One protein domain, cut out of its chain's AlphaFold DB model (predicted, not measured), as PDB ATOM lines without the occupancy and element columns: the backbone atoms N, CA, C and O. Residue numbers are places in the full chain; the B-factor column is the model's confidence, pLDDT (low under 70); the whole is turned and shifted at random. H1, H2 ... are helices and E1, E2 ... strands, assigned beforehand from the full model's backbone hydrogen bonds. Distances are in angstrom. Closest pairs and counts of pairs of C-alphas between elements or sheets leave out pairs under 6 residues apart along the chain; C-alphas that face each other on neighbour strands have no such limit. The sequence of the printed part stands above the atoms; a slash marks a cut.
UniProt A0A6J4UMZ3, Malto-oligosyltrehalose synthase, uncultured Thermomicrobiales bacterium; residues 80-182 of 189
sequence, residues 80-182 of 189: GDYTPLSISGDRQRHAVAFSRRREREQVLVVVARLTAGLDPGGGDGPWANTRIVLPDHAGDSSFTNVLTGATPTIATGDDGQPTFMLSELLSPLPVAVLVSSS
ATOM      1  N   GLY A  80     118.032 132.199 121.035       96.19
ATOM      2  CA  GLY A  80     118.625 131.043 120.362       96.19
ATOM      3  C   GLY A  80     118.542 129.769 121.201       96.19
ATOM      4  O   GLY A  80     118.648 129.811 122.431       96.19
ATOM      5  N   ASP A  81     118.407 128.629 120.538       95.81
ATOM      6  CA  ASP A  81     118.418 127.321 121.183       95.81
ATOM      7  C   ASP A  81     119.758 127.082 121.878       95.81
ATOM      8  O   ASP A  81     120.781 127.640 121.481       95.81
ATOM      9  N   TYR A  82     119.762 126.273 122.934       96.62
ATOM     10  CA  TYR A  82     120.976 125.838 123.619       96.62
ATOM     11  C   TYR A  82     121.113 124.329 123.454       96.62
ATOM     12  O   TYR A  82     120.321 123.571 124.015       96.62
ATOM     13  N   THR A  83     122.139 123.896 122.728       95.94
ATOM     14  CA  THR A  83     122.339 122.482 122.395       95.94
ATOM     15  C   THR A  83     123.705 122.023 122.895       95.94
ATOM     16  O   THR A  83     124.722 122.504 122.387       95.94
ATOM     17  N   PRO A  84     123.776 121.107 123.878       97.12
ATOM     18  CA  PRO A  84     125.029 120.462 124.261       97.12
ATOM     19  C   PRO A  84     125.665 119.756 123.059       97.12
ATOM     20  O   PRO A  84     124.960 119.132 122.270       97.12
ATOM     21  N   LEU A  85     126.988 119.842 122.930       96.81
ATOM     22  CA  LEU A  85     127.728 119.144 121.880       96.81
ATOM     23  C   LEU A  85     128.465 117.944 122.469       96.81
ATOM     24  O   LEU A  85     129.079 118.038 123.536       96.81
ATOM     25  N   SER A  86     128.415 116.823 121.756       96.62
ATOM     26  CA  SER A  86     129.132 115.609 122.132       96.62
ATOM     27  C   SER A  86     130.635 115.788 121.933       96.62
ATOM     28  O   SER A  86     131.084 116.386 120.956       96.62
ATOM     29  N   ILE A  87     131.420 115.239 122.858       97.62
ATOM     30  CA  ILE A  87     132.883 115.221 122.783       97.62
ATOM     31  C   ILE A  87     133.320 113.762 122.788       97.62
ATOM     32  O   ILE A  87     132.872 112.988 123.629       97.62
ATOM     33  N   SER A  88     134.184 113.387 121.851       96.06
ATOM     34  CA  SER A  88     134.724 112.033 121.713       96.06
ATOM     35  C   SER A  88     136.250 112.045 121.826       96.06
ATOM     36  O   SER A  88     136.875 113.096 121.689       96.06
ATOM     37  N   GLY A  89     136.845 110.884 122.107       95.25
ATOM     38  CA  GLY A  89     138.291 110.715 122.288       95.25
ATOM     39  C   GLY A  89     138.747 110.650 123.749       95.25
ATOM     40  O   GLY A  89     137.952 110.682 124.698       95.25
ATOM     41  N   ASP A  90     140.059 110.536 123.922       94.50
ATOM     42  CA  ASP A  90     140.706 110.075 125.154       94.50
ATOM     43  C   ASP A  90     140.590 111.063 126.321       94.50
ATOM     44  O   ASP A  90     140.697 110.680 127.490       94.50
ATOM     45  N   ARG A  91     140.380 112.351 126.025       96.12
ATOM     46  CA  ARG A  91     140.279 113.437 127.012       96.12
ATOM     47  C   ARG A  91     138.892 114.076 127.043       96.12
ATOM     48  O   ARG A  91     138.734 115.154 127.609       96.12
ATOM     49  N   GLN A  92     137.859 113.401 126.528       96.69
ATOM     50  CA  GLN A  92     136.487 113.933 126.420       96.69
ATOM     51  C   GLN A  92     135.913 114.525 127.725       96.69
ATOM     52  O   GLN A  92     135.163 115.496 127.694       96.69
ATOM     53  N   ARG A  93     136.292 113.991 128.900       96.88
ATOM     54  CA  ARG A  93     135.806 114.474 130.211       96.88
ATOM     55  C   ARG A  93     136.398 115.827 130.627       96.88
ATOM     56  O   ARG A  93     135.888 116.453 131.557       96.88
ATOM     57  N   HIS A  94     137.466 116.266 129.961       97.56
ATOM     58  CA  HIS A  94     138.190 117.500 130.260       97.56
ATOM     59  C   HIS A  94     137.691 118.701 129.457       97.56
ATOM     60  O   HIS A  94     138.289 119.770 129.522       97.56
ATOM     61  N   ALA A  95     136.585 118.578 128.731       98.12
ATOM     62  CA  ALA A  95     135.969 119.703 128.048       98.12
ATOM     63  C   ALA A  95     134.450 119.700 128.231       98.12
ATOM     64  O   ALA A  95     133.832 118.685 128.547       98.12
ATOM     65  N   VAL A  96     133.856 120.877 128.073       98.38
ATOM     66  CA  VAL A  96     132.414 121.069 127.911       98.38
ATOM     67  C   VAL A  96     132.218 121.893 126.657       98.38
ATOM     68  O   VAL A  96     132.903 122.901 126.467       98.38
ATOM     69  N   ALA A  97     131.278 121.464 125.824       98.44
ATOM     70  CA  ALA A  97     130.936 122.151 124.599       98.44
ATOM     71  C   ALA A  97     129.421 122.278 124.453       98.44
ATOM     72  O   ALA A  97     128.657 121.386 124.828       98.44
ATOM     73  N   PHE A  98     128.987 123.406 123.913       97.94
ATOM     74  CA  PHE A  98     127.600 123.639 123.540       97.94
ATOM     75  C   PHE A  98     127.544 124.602 122.362       97.94
ATOM     76  O   PHE A  98     128.478 125.369 122.127       97.94
ATOM     77  N   SER A  99     126.431 124.585 121.644       96.06
ATOM     78  CA  SER A  99     126.119 125.591 120.642       96.06
ATOM     79  C   SER A  99     124.904 126.406 121.051       96.06
ATOM     80  O   SER A  99     124.015 125.924 121.758       96.06
ATOM     81  N   ARG A 100     124.882 127.654 120.593       95.44
ATOM     82  CA  ARG A 100     123.671 128.446 120.473       95.44
ATOM     83  C   ARG A 100     123.336 128.630 119.016       95.44
ATOM     84  O   ARG A 100     124.235 128.929 118.237       95.44
ATOM     85  N   ARG A 101     122.071 128.450 118.657       93.81
ATOM     86  CA  ARG A 101     121.626 128.555 117.268       93.81
ATOM     87  C   ARG A 101     120.316 129.316 117.180       93.81
ATOM     88  O   ARG A 101     119.403 129.071 117.962       93.81
ATOM     89  N   ARG A 102     120.214 130.217 116.212       92.69
ATOM     90  CA  ARG A 102     118.969 130.883 115.842       92.69
ATOM     91  C   ARG A 102     118.995 131.091 114.341       92.69
ATOM     92  O   ARG A 102     119.896 131.741 113.830       92.69
ATOM     93  N   GLU A 103     118.021 130.516 113.643       88.25
ATOM     94  CA  GLU A 103     117.934 130.601 112.181       88.25
ATOM     95  C   GLU A 103     119.233 130.127 111.494       88.25
ATOM     96  O   GLU A 103     119.536 128.926 111.530       88.25
ATOM     97  N   ARG A 104     119.982 131.052 110.875       86.50
ATOM     98  CA  ARG A 104     121.263 130.807 110.191       86.50
ATOM     99  C   ARG A 104     122.491 131.150 111.035       86.50
ATOM    100  O   ARG A 104     123.603 130.855 110.616       86.50
ATOM    101  N   GLU A 105     122.306 131.758 112.201       90.81
ATOM    102  CA  GLU A 105     123.405 132.118 113.088       90.81
ATOM    103  C   GLU A 105     123.675 131.015 114.102       90.81
ATOM    104  O   GLU A 105     122.758 130.444 114.709       90.81
ATOM    105  N   GLN A 106     124.957 130.744 114.320       93.62
ATOM    106  CA  GLN A 106     125.407 129.769 115.287       93.62
ATOM    107  C   GLN A 106     126.658 130.254 116.019       93.62
ATOM    108  O   GLN A 106     127.604 130.768 115.426       93.62
ATOM    109  N   VAL A 107     126.674 130.041 117.333       95.94
ATOM    110  CA  VAL A 107     127.857 130.198 118.178       95.94
ATOM    111  C   VAL A 107     128.181 128.865 118.822       95.94
ATOM    112  O   VAL A 107     127.322 128.273 119.467       95.94
ATOM    113  N   LEU A 108     129.419 128.399 118.699       97.06
ATOM    114  CA  LEU A 108     129.924 127.208 119.382       97.06
ATOM    115  C   LEU A 108     130.838 127.663 120.508       97.06
ATOM    116  O   LEU A 108     131.711 128.503 120.317       97.06
ATOM    117  N   VAL A 109     130.651 127.100 121.690       98.38
ATOM    118  CA  VAL A 109     131.444 127.413 122.875       98.38
ATOM    119  C   VAL A 109     132.101 126.139 123.346       98.38
ATOM    120  O   VAL A 109     131.428 125.132 123.543       98.38
ATOM    121  N   VAL A 110     133.405 126.213 123.583       98.50
ATOM    122  CA  VAL A 110     134.211 125.101 124.079       98.50
ATOM    123  C   VAL A 110     135.045 125.596 125.240       98.50
ATOM    124  O   VAL A 110     135.718 126.618 125.131       98.50
ATOM    125  N   VAL A 111     134.998 124.892 126.366       98.25
ATOM    126  CA  VAL A 111     135.739 125.268 127.571       98.25
ATOM    127  C   VAL A 111     136.432 124.044 128.146       98.25
ATOM    128  O   VAL A 111     135.788 123.028 128.412       98.25
ATOM    129  N   ALA A 112     137.737 124.158 128.380       97.44
ATOM    130  CA  ALA A 112     138.494 123.162 129.117       97.44
ATOM    131  C   ALA A 112     138.067 123.139 130.595       97.44
ATOM    132  O   ALA A 112     137.852 124.175 131.226       97.44
ATOM    133  N   ARG A 113     137.983 121.948 131.180       96.81
ATOM    134  CA  ARG A 113     137.676 121.707 132.593       96.81
ATOM    135  C   ARG A 113     138.571 120.608 133.140       96.81
ATOM    136  O   ARG A 113     139.078 119.783 132.391       96.81
ATOM    137  N   LEU A 114     138.720 120.560 134.465       95.50
ATOM    138  CA  LEU A 114     139.548 119.544 135.130       95.50
ATOM    139  C   LEU A 114     140.976 119.505 134.542       95.50
ATOM    140  O   LEU A 114     141.552 118.439 134.341       95.50
ATOM    141  N   THR A 115     141.531 120.678 134.223       92.69
ATOM    142  CA  THR A 115     142.785 120.818 133.464       92.69
ATOM    143  C   THR A 115     144.015 120.347 134.232       92.69
ATOM    144  O   THR A 115     145.010 120.010 133.608       92.69
ATOM    145  N   ALA A 116     143.941 120.245 135.563       91.25
ATOM    146  CA  ALA A 116     145.010 119.682 136.389       91.25
ATOM    147  C   ALA A 116     145.324 118.207 136.066       91.25
ATOM    148  O   ALA A 116     146.425 117.752 136.346       91.25
ATOM    149  N   GLY A 117     144.364 117.467 135.496       88.25
ATOM    150  CA  GLY A 117     144.556 116.079 135.063       88.25
ATOM    151  C   GLY A 117     144.978 115.925 133.601       88.25
ATOM    152  O   GLY A 117     145.110 114.797 133.137       88.25
ATOM    153  N   LEU A 118     145.144 117.026 132.862       89.69
ATOM    154  CA  LEU A 118     145.701 116.985 131.513       89.69
ATOM    155  C   LEU A 118     147.223 117.013 131.609       89.69
ATOM    156  O   LEU A 118     147.774 117.819 132.355       89.69
ATOM    157  N   ASP A 119     147.889 116.157 130.840       80.00
ATOM    158  CA  ASP A 119     149.341 116.183 130.688       80.00
ATOM    159  C   ASP A 119     149.705 117.025 129.452       80.00
ATOM    160  O   ASP A 119     149.561 116.547 128.325       80.00
ATOM    161  N   PRO A 120     150.142 118.286 129.621       72.56
ATOM    162  CA  PRO A 120     150.539 119.125 128.497       72.56
ATOM    163  C   PRO A 120     151.880 118.714 127.872       72.56
ATOM    164  O   PRO A 120     152.194 119.214 126.796       72.56
ATOM    165  N   GLY A 121     152.675 117.864 128.535       66.31
ATOM    166  CA  GLY A 121     154.010 117.447 128.092       66.31
ATOM    167  C   GLY A 121     154.081 116.028 127.521       66.31
ATOM    168  O   GLY A 121     155.148 115.617 127.066       66.31
ATOM    169  N   GLY A 122     152.975 115.283 127.544       69.25
ATOM    170  CA  GLY A 122     152.866 113.961 126.930       69.25
ATOM    171  C   GLY A 122     152.907 114.023 125.398       69.25
ATOM    172  O   GLY A 122     152.591 115.051 124.805       69.25
ATOM    173  N   GLY A 123     153.279 112.909 124.756       77.12
ATOM    174  CA  GLY A 123     153.562 112.841 123.312       77.12
ATOM    175  C   GLY A 123     152.492 113.465 122.405       77.12
ATOM    176  O   GLY A 123     152.819 114.316 121.584       77.12
ATOM    177  N   ASP A 124     151.218 113.112 122.601       78.12
ATOM    178  CA  ASP A 124     150.101 113.597 121.769       78.12
ATOM    179  C   ASP A 124     149.536 114.964 122.221       78.12
ATOM    180  O   ASP A 124     148.481 115.413 121.760       78.12
ATOM    181  N   GLY A 125     150.211 115.631 123.162       86.75
ATOM    182  CA  GLY A 125     149.758 116.871 123.782       86.75
ATOM    183  C   GLY A 125     148.536 116.702 124.704       86.75
ATOM    184  O   GLY A 125     148.023 115.597 124.908       86.75
ATOM    185  N   PRO A 126     148.014 117.809 125.265       91.88
ATOM    186  CA  PRO A 126     146.982 117.758 126.306       91.88
ATOM    187  C   PRO A 126     145.624 117.237 125.820       91.88
ATOM    188  O   PRO A 126     144.798 116.857 126.646       91.88
ATOM    189  N   TRP A 127     145.369 117.218 124.508       94.81
ATOM    190  CA  TRP A 127     144.068 116.851 123.941       94.81
ATOM    191  C   TRP A 127     144.081 115.563 123.111       94.81
ATOM    192  O   TRP A 127     143.003 115.012 122.892       94.81
ATOM    193  N   ALA A 128     145.243 115.039 122.706       93.38
ATOM    194  CA  ALA A 128     145.358 113.827 121.890       93.38
ATOM    195  C   ALA A 128     144.363 113.808 120.702       93.38
ATOM    196  O   ALA A 128     144.225 114.796 119.982       93.38
ATOM    197  N   ASN A 129     143.621 112.711 120.524       94.00
ATOM    198  CA  ASN A 129     142.580 112.519 119.504       94.00
ATOM    199  C   ASN A 129     141.213 113.164 119.847       94.00
ATOM    200  O   ASN A 129     140.205 112.843 119.217       94.00
ATOM    201  N   THR A 130     141.139 114.015 120.876       96.56
ATOM    202  CA  THR A 130     139.852 114.486 121.410       96.56
ATOM    203  C   THR A 130     139.223 115.539 120.508       96.56
ATOM    204  O   THR A 130     139.859 116.531 120.141       96.56
ATOM    205  N   ARG A 131     137.941 115.350 120.199       97.19
ATOM    206  CA  ARG A 131     137.206 116.138 119.208       97.19
ATOM    207  C   ARG A 131     135.769 116.400 119.619       97.19
ATOM    208  O   ARG A 131     135.150 115.596 120.317       97.19
ATOM    209  N   ILE A 132     135.235 117.522 119.158       97.25
ATOM    210  CA  ILE A 132     133.803 117.823 119.228       97.25
ATOM    211  C   ILE A 132     133.136 117.221 118.006       97.25
ATOM    212  O   ILE A 132     133.628 117.407 116.896       97.25
ATOM    213  N   VAL A 133     132.014 116.541 118.221       95.56
ATOM    214  CA  VAL A 133     131.126 116.091 117.151       95.56
ATOM    215  C   VAL A 133     130.129 117.206 116.868       95.56
ATOM    216  O   VAL A 133     129.429 117.673 117.773       95.56
ATOM    217  N   LEU A 134     130.113 117.673 115.627       92.38
ATOM    218  CA  LEU A 134     129.227 118.728 115.166       92.38
ATOM    219  C   LEU A 134     127.927 118.123 114.624       92.38
ATOM    220  O   LEU A 134     127.952 117.023 114.083       92.38
ATOM    221  N   PRO A 135     126.791 118.828 114.731       84.56
ATOM    222  CA  PRO A 135     125.574 118.419 114.040       84.56
ATOM    223  C   PRO A 135     125.766 118.450 112.516       84.56
ATOM    224  O   PRO A 135     126.459 119.336 112.019       84.56
ATOM    225  N   ASP A 136     125.064 117.586 111.775       79.69
ATOM    226  CA  ASP A 136     125.156 117.487 110.302       79.69
ATOM    227  C   ASP A 136     125.074 118.848 109.589       79.69
ATOM    228  O   ASP A 136     125.840 119.148 108.678       79.69
ATOM    229  N   HIS A 137     124.183 119.725 110.056       77.56
ATOM    230  CA  HIS A 137     123.956 121.050 109.474       77.56
ATOM    231  C   HIS A 137     125.133 122.031 109.604       77.56
ATOM    232  O   HIS A 137     125.060 123.135 109.070       77.56
ATOM    233  N   ALA A 138     126.154 121.705 110.401       78.25
ATOM    234  CA  ALA A 138     127.309 122.567 110.628       78.25
ATOM    235  C   ALA A 138     128.441 122.304 109.625       78.25
ATOM    236  O   ALA A 138     129.347 123.127 109.531       78.25
ATOM    237  N   GLY A 139     128.392 121.193 108.876       70.56
ATOM    238  CA  GLY A 139     129.450 120.799 107.941       70.56
ATOM    239  C   GLY A 139     129.706 121.806 106.814       70.56
ATOM    240  O   GLY A 139     130.845 121.947 106.382       70.56
ATOM    241  N   ASP A 140     128.678 122.551 106.400       74.94
ATOM    242  CA  ASP A 140     128.762 123.531 105.304       74.94
ATOM    243  C   ASP A 140     129.073 124.963 105.779       74.94
ATOM    244  O   ASP A 140     129.149 125.897 104.978       74.94
ATOM    245  N   SER A 141     129.208 125.172 107.092       84.56
ATOM    246  CA  SER A 141     129.479 126.491 107.670       84.56
ATOM    247  C   SER A 141     130.975 126.718 107.851       84.56
ATOM    248  O   SER A 141     131.705 125.827 108.284       84.56
ATOM    249  N   SER A 142     131.430 127.945 107.598       91.06
ATOM    250  CA  SER A 142     132.739 128.386 108.078       91.06
ATOM    251  C   SER A 142     132.594 128.925 109.496       91.06
ATOM    252  O   SER A 142     131.543 129.448 109.866       91.06
ATOM    253  N   PHE A 143     133.636 128.792 110.309       95.19
ATOM    254  CA  PHE A 143     133.631 129.238 111.695       95.19
ATOM    255  C   PHE A 143     134.858 130.086 111.977       95.19
ATOM    256  O   PHE A 143     135.958 129.724 111.585       95.19
ATOM    257  N   THR A 144     134.695 131.167 112.732       97.31
ATOM    258  CA  THR A 144     135.822 131.982 113.200       97.31
ATOM    259  C   THR A 144     135.849 132.011 114.717       97.31
ATOM    260  O   THR A 144     134.856 132.354 115.363       97.31
ATOM    261  N   ASN A 145     136.997 131.678 115.304       97.94
ATOM    262  CA  ASN A 145     137.248 131.824 116.727       97.94
ATOM    263  C   ASN A 145     137.401 133.304 117.070       97.94
ATOM    264  O   ASN A 145     138.432 133.916 116.807       97.94
ATOM    265  N   VAL A 146     136.395 133.882 117.716       97.19
ATOM    266  CA  VAL A 146     136.350 135.318 118.040       97.19
ATOM    267  C   VAL A 146     137.431 135.750 119.031       97.19
ATOM    268  O   VAL A 146     137.670 136.943 119.199       97.19
ATOM    269  N   LEU A 147     138.070 134.801 119.723       97.00
ATOM    270  CA  LEU A 147     139.126 135.090 120.690       97.00
ATOM    271  C   LEU A 147     140.512 135.161 120.045       97.00
ATOM    272  O   LEU A 147     141.377 135.847 120.586       97.00
ATOM    273  N   THR A 148     140.718 134.464 118.926       96.25
ATOM    274  CA  THR A 148     142.029 134.321 118.270       96.25
ATOM    275  C   THR A 148     142.051 134.815 116.823       96.25
ATOM    276  O   THR A 148     143.127 135.035 116.284       96.25
ATOM    277  N   GLY A 149     140.888 134.976 116.189       95.50
ATOM    278  CA  GLY A 149     140.737 135.226 114.754       95.50
ATOM    279  C   GLY A 149     140.921 133.985 113.872       95.50
ATOM    280  O   GLY A 149     140.751 134.082 112.663       95.50
ATOM    281  N   ALA A 150     141.260 132.824 114.444       96.12
ATOM    282  CA  ALA A 150     141.521 131.612 113.671       96.12
ATOM    283  C   ALA A 150     140.233 131.000 113.098       96.12
ATOM    284  O   ALA A 150     139.196 130.996 113.762       96.12
ATOM    285  N   THR A 151     140.331 130.410 111.911       96.56
ATOM    286  CA  THR A 151     139.249 129.655 111.262       96.56
ATOM    287  C   THR A 151     139.591 128.169 111.337       96.56
ATOM    288  O   THR A 151     140.415 127.719 110.538       96.56
ATOM    289  N   PRO A 152     139.059 127.418 112.320       95.44
ATOM    290  CA  PRO A 152     139.416 126.018 112.491       95.44
ATOM    291  C   PRO A 152     138.894 125.144 111.351       95.44
ATOM    292  O   PRO A 152     137.865 125.441 110.738       95.44
ATOM    293  N   THR A 153     139.587 124.038 111.098       93.31
ATOM    294  CA  THR A 153     139.236 123.110 110.019       93.31
ATOM    295  C   THR A 153     138.206 122.087 110.491       93.31
ATOM    296  O   THR A 153     138.420 121.386 111.479       93.31
ATOM    297  N   ILE A 154     137.095 121.955 109.762       93.88
ATOM    298  CA  ILE A 154     136.146 120.856 109.976       93.88
ATOM    299  C   ILE A 154     136.731 119.590 109.347       93.88
ATOM    300  O   ILE A 154     137.004 119.554 108.148       93.88
ATOM    301  N   ALA A 155     136.907 118.548 110.153       91.81
ATOM    302  CA  ALA A 155     137.334 117.228 109.701       91.81
ATOM    303  C   ALA A 155     136.168 116.235 109.752       91.81
ATOM    304  O   ALA A 155     135.273 116.358 110.585       91.81
ATOM    305  N   THR A 156     136.197 115.211 108.906       90.69
ATOM    306  CA  THR A 156     135.234 114.104 108.966       90.69
ATOM    307  C   THR A 156     135.703 113.063 109.983       90.69
ATOM    308  O   THR A 156     136.825 112.564 109.889       90.69
ATOM    309  N   GLY A 157     134.860 112.758 110.968       86.94
ATOM    310  CA  GLY A 157     135.086 111.699 111.947       86.94
ATOM    311  C   GLY A 157     134.936 110.298 111.350       86.94
ATOM    312  O   GLY A 157     134.461 110.123 110.230       86.94
ATOM    313  N   ASP A 158     135.315 109.282 112.127       85.12
ATOM    314  CA  ASP A 158     135.270 107.873 111.706       85.12
ATOM    315  C   ASP A 158     133.838 107.386 111.388       85.12
ATOM    316  O   ASP A 158     133.642 106.446 110.623       85.12
ATOM    317  N   ASP A 159     132.832 108.043 111.968       84.62
ATOM    318  CA  ASP A 159     131.397 107.827 111.761       84.62
ATOM    319  C   ASP A 159     130.801 108.696 110.634       84.62
ATOM    320  O   ASP A 159     129.587 108.693 110.422       84.62
ATOM    321  N   GLY A 160     131.639 109.438 109.904       87.75
ATOM    322  CA  GLY A 160     131.226 110.351 108.840       87.75
ATOM    323  C   GLY A 160     130.720 111.711 109.328       87.75
ATOM    324  O   GLY A 160     130.405 112.562 108.498       87.75
ATOM    325  N   GLN A 161     130.648 111.948 110.643       90.50
ATOM    326  CA  GLN A 161     130.158 113.210 111.196       90.50
ATOM    327  C   GLN A 161     131.206 114.329 111.072       90.50
ATOM    328  O   GLN A 161     132.407 114.062 111.169       90.50
ATOM    329  N   PRO A 162     130.797 115.596 110.893       94.06
ATOM    330  CA  PRO A 162     131.724 116.719 110.953       94.06
ATOM    331  C   PRO A 162     132.258 116.902 112.383       94.06
ATOM    332  O   PRO A 162     131.531 116.769 113.367       94.06
ATOM    333  N   THR A 163     133.545 117.212 112.521       96.06
ATOM    334  CA  THR A 163     134.226 117.314 113.817       96.06
ATOM    335  C   THR A 163     135.242 118.452 113.861       96.06
ATOM    336  O   THR A 163     135.806 118.835 112.837       96.06
ATOM    337  N   PHE A 164     135.512 118.956 115.067       97.12
ATOM    338  CA  PHE A 164     136.650 119.839 115.347       97.12
ATOM    339  C   PHE A 164     137.608 119.201 116.346       97.12
ATOM    340  O   PHE A 164     137.178 118.697 117.388       97.12
ATOM    341  N   MET A 165     138.910 119.309 116.086       96.94
ATOM    342  CA  MET A 165     139.950 118.871 117.017       96.94
ATOM    343  C   MET A 165     140.090 119.851 118.185       96.94
ATOM    344  O   MET A 165     140.287 121.050 117.990       96.94
ATOM    345  N   LEU A 166     140.048 119.354 119.427       97.25
ATOM    346  CA  LEU A 166     140.208 120.221 120.601       97.25
ATOM    347  C   LEU A 166     141.603 120.844 120.693       97.25
ATOM    348  O   LEU A 166     141.730 121.951 121.209       97.25
ATOM    349  N   SER A 167     142.633 120.164 120.182       95.25
ATOM    350  CA  SER A 167     144.000 120.692 120.113       95.25
ATOM    351  C   SER A 167     144.110 121.951 119.250       95.25
ATOM    352  O   SER A 167     144.903 122.833 119.571       95.25
ATOM    353  N   GLU A 168     143.296 122.055 118.198       96.00
ATOM    354  CA  GLU A 168     143.208 123.241 117.345       96.00
ATOM    355  C   GLU A 168     142.366 124.335 118.014       96.00
ATOM    356  O   GLU A 168     142.792 125.484 118.102       96.00
ATOM    357  N   LEU A 169     141.189 123.979 118.547       97.44
ATOM    358  CA  LEU A 169     140.270 124.959 119.133       97.44
ATOM    359  C   LEU A 169     140.809 125.610 120.411       97.44
ATOM    360  O   LEU A 169     140.628 126.809 120.617       97.44
ATOM    361  N   LEU A 170     141.429 124.820 121.290       96.69
ATOM    362  CA  LEU A 170     141.846 125.235 122.633       96.69
ATOM    363  C   LEU A 170     143.331 125.622 122.690       96.69
ATOM    364  O   LEU A 170     144.002 125.423 123.706       96.69
ATOM    365  N   SER A 171     143.833 126.178 121.585       92.88
ATOM    366  CA  SER A 171     145.164 126.761 121.467       92.88
ATOM    367  C   SER A 171     145.064 128.202 120.944       92.88
ATOM    368  O   SER A 171     144.373 128.450 119.956       92.88
ATOM    369  N   PRO A 172     145.706 129.192 121.593       94.31
ATOM    370  CA  PRO A 172     146.498 129.079 122.822       94.31
ATOM    371  C   PRO A 172     145.644 129.102 124.104       94.31
ATOM    372  O   PRO A 172     146.167 128.905 125.198       94.31
ATOM    373  N   LEU A 173     144.342 129.387 123.999       96.31
ATOM    374  CA  LEU A 173     143.460 129.604 125.146       96.31
ATOM    375  C   LEU A 173     142.715 128.322 125.548       96.31
ATOM    376  O   LEU A 173     142.239 127.601 124.680       96.31
ATOM    377  N   PRO A 174     142.441 128.093 126.847       96.31
ATOM    378  CA  PRO A 174     141.642 126.960 127.331       96.31
ATOM    379  C   PRO A 174     140.134 127.141 127.061       96.31
ATOM    380  O   PRO A 174     139.292 126.504 127.699       96.31
ATOM    381  N   VAL A 175     139.779 128.061 126.167       97.94
ATOM    382  CA  VAL A 175     138.419 128.404 125.770       97.94
ATOM    383  C   VAL A 175     138.421 128.819 124.304       97.94
ATOM    384  O   VAL A 175     139.280 129.586 123.875       97.94
ATOM    385  N   ALA A 176     137.419 128.355 123.567       98.31
ATOM    386  CA  ALA A 176     137.127 128.784 122.209       98.31
ATOM    387  C   ALA A 176     135.671 129.236 122.118       98.31
ATOM    388  O   ALA A 176     134.781 128.623 122.719       98.31
ATOM    389  N   VAL A 177     135.430 130.300 121.358       98.31
ATOM    390  CA  VAL A 177     134.082 130.720 120.974       98.31
ATOM    391  C   VAL A 177     134.089 130.967 119.478       98.31
ATOM    392  O   VAL A 177     134.763 131.878 119.008       98.31
ATOM    393  N   LEU A 178     133.387 130.119 118.738       97.56
ATOM    394  CA  LEU A 178     133.322 130.170 117.287       97.56
ATOM    395  C   LEU A 178     131.995 130.788 116.865       97.56
ATOM    396  O   LEU A 178     130.958 130.379 117.379       97.56
ATOM    397  N   VAL A 179     132.019 131.731 115.932       96.50
ATOM    398  CA  VAL A 179     130.818 132.254 115.264       96.50
ATOM    399  C   VAL A 179     130.793 131.695 113.848       96.50
ATOM    400  O   VAL A 179     131.825 131.710 113.176       96.50
ATOM    401  N   SER A 180     129.645 131.181 113.410       93.31
ATOM    402  CA  SER A 180     129.455 130.725 112.033       93.31
ATOM    403  C   SER A 180     129.365 131.907 111.069       93.31
ATOM    404  O   SER A 180     128.626 132.856 111.337       93.31
ATOM    405  N   SER A 181     129.998 131.804 109.907       85.50
ATOM    406  CA  SER A 181     129.694 132.619 108.733       85.50
ATOM    407  C   SER A 181     129.053 131.743 107.657       85.50
ATOM    408  O   SER A 181     129.485 130.620 107.391       85.50
ATOM    409  N   SER A 182     127.969 132.246 107.060       64.88
ATOM    410  CA  SER A 182     127.332 131.581 105.921       64.88
ATOM    411  C   SER A 182     128.092 131.920 104.631       64.88
ATOM    412  O   SER A 182     128.446 133.086 104.448       64.88
TER     413      SER A 182
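Overview. This is residues 80 to 182 of the 189 residues of the protein "Malto-oligosyltrehalose synthase" of uncultured Thermomicrobiales bacterium (UniProt A0A6J4UMZ3). The domain is a twisted antiparallel sheet of five strands, E1, E2, E3, E7 and E5 in that order, with a small two-strand sheet of E4 and E6 over one face and the other face largely bare. The one short helix, H1, follows E6 and grazes the large sheet, and the long loop of residues 113 to 130 reaches out at one end of the longest axis. The printed part has 103 residues with seven named strands and one named helix, in the chain order E1 E2 E3 E4 E5 E6 H1 E7. The class is mostly strand, though under half of the residues are in named elements. The whole is compact, with a radius of gyration of the C-alphas of 13.0 A and spans of 41 by 29 by 22 A.

Arrangement. In the large sheet, E2, residues 95 to 102, and E3, residues 105 to 112, form a hairpin at 168 degrees, with N 98 and O 109 3.0 A apart, within hydrogen-bond range. E1, residues 81 to 84, is an edge strand and forms a hairpin with E2, with N 81 and O 101 at 2.8 A. E1, E2 and E3 are a meander, each strand the antiparallel neighbour of the one before. On the other side of E3 is E7, residues 175 to 181, antiparallel at 165 degrees, with N 108 and O 178 at 2.8 A. E5, residues 142 to 145, is the other edge strand, antiparallel to E7 at 146 degrees, with N 144 and O 179 at 3.0 A. In the small sheet, E4, residues 131 to 133, is antiparallel to E6, residues 162 to 165, with N 132 and O 164 at 2.9 A. The closest C-alphas of E2 and E4 are those of Ala 97 and Ile 132, 7.5 A apart. H1, residues 166 to 169, only grazes the large sheet; its closest C-alpha to E7 is that of Leu 169, 5.8 A from that of Ala 176. H1 is too short for an O i to N i+4 pair; its one O i to N i+3 pair is within range.

Along the chain. E1 begins at C-alpha 81, (118.418, 127.321, 121.183). E2 is 23.7 A long, E3 23.8 A and E7 19.6 A; E7 ends at C-alpha 181, (129.694, 132.619, 108.733).

Size, cuts and confidence. The C-alphas of Glu 103 and Gly 121 are farthest apart, at 41.6 A. The printed part has no cut. The links E3 to E4 and E5 to E6 are long. Mean pLDDT of the printed part is 92.1; residues 121, 122 and 182 are under 70.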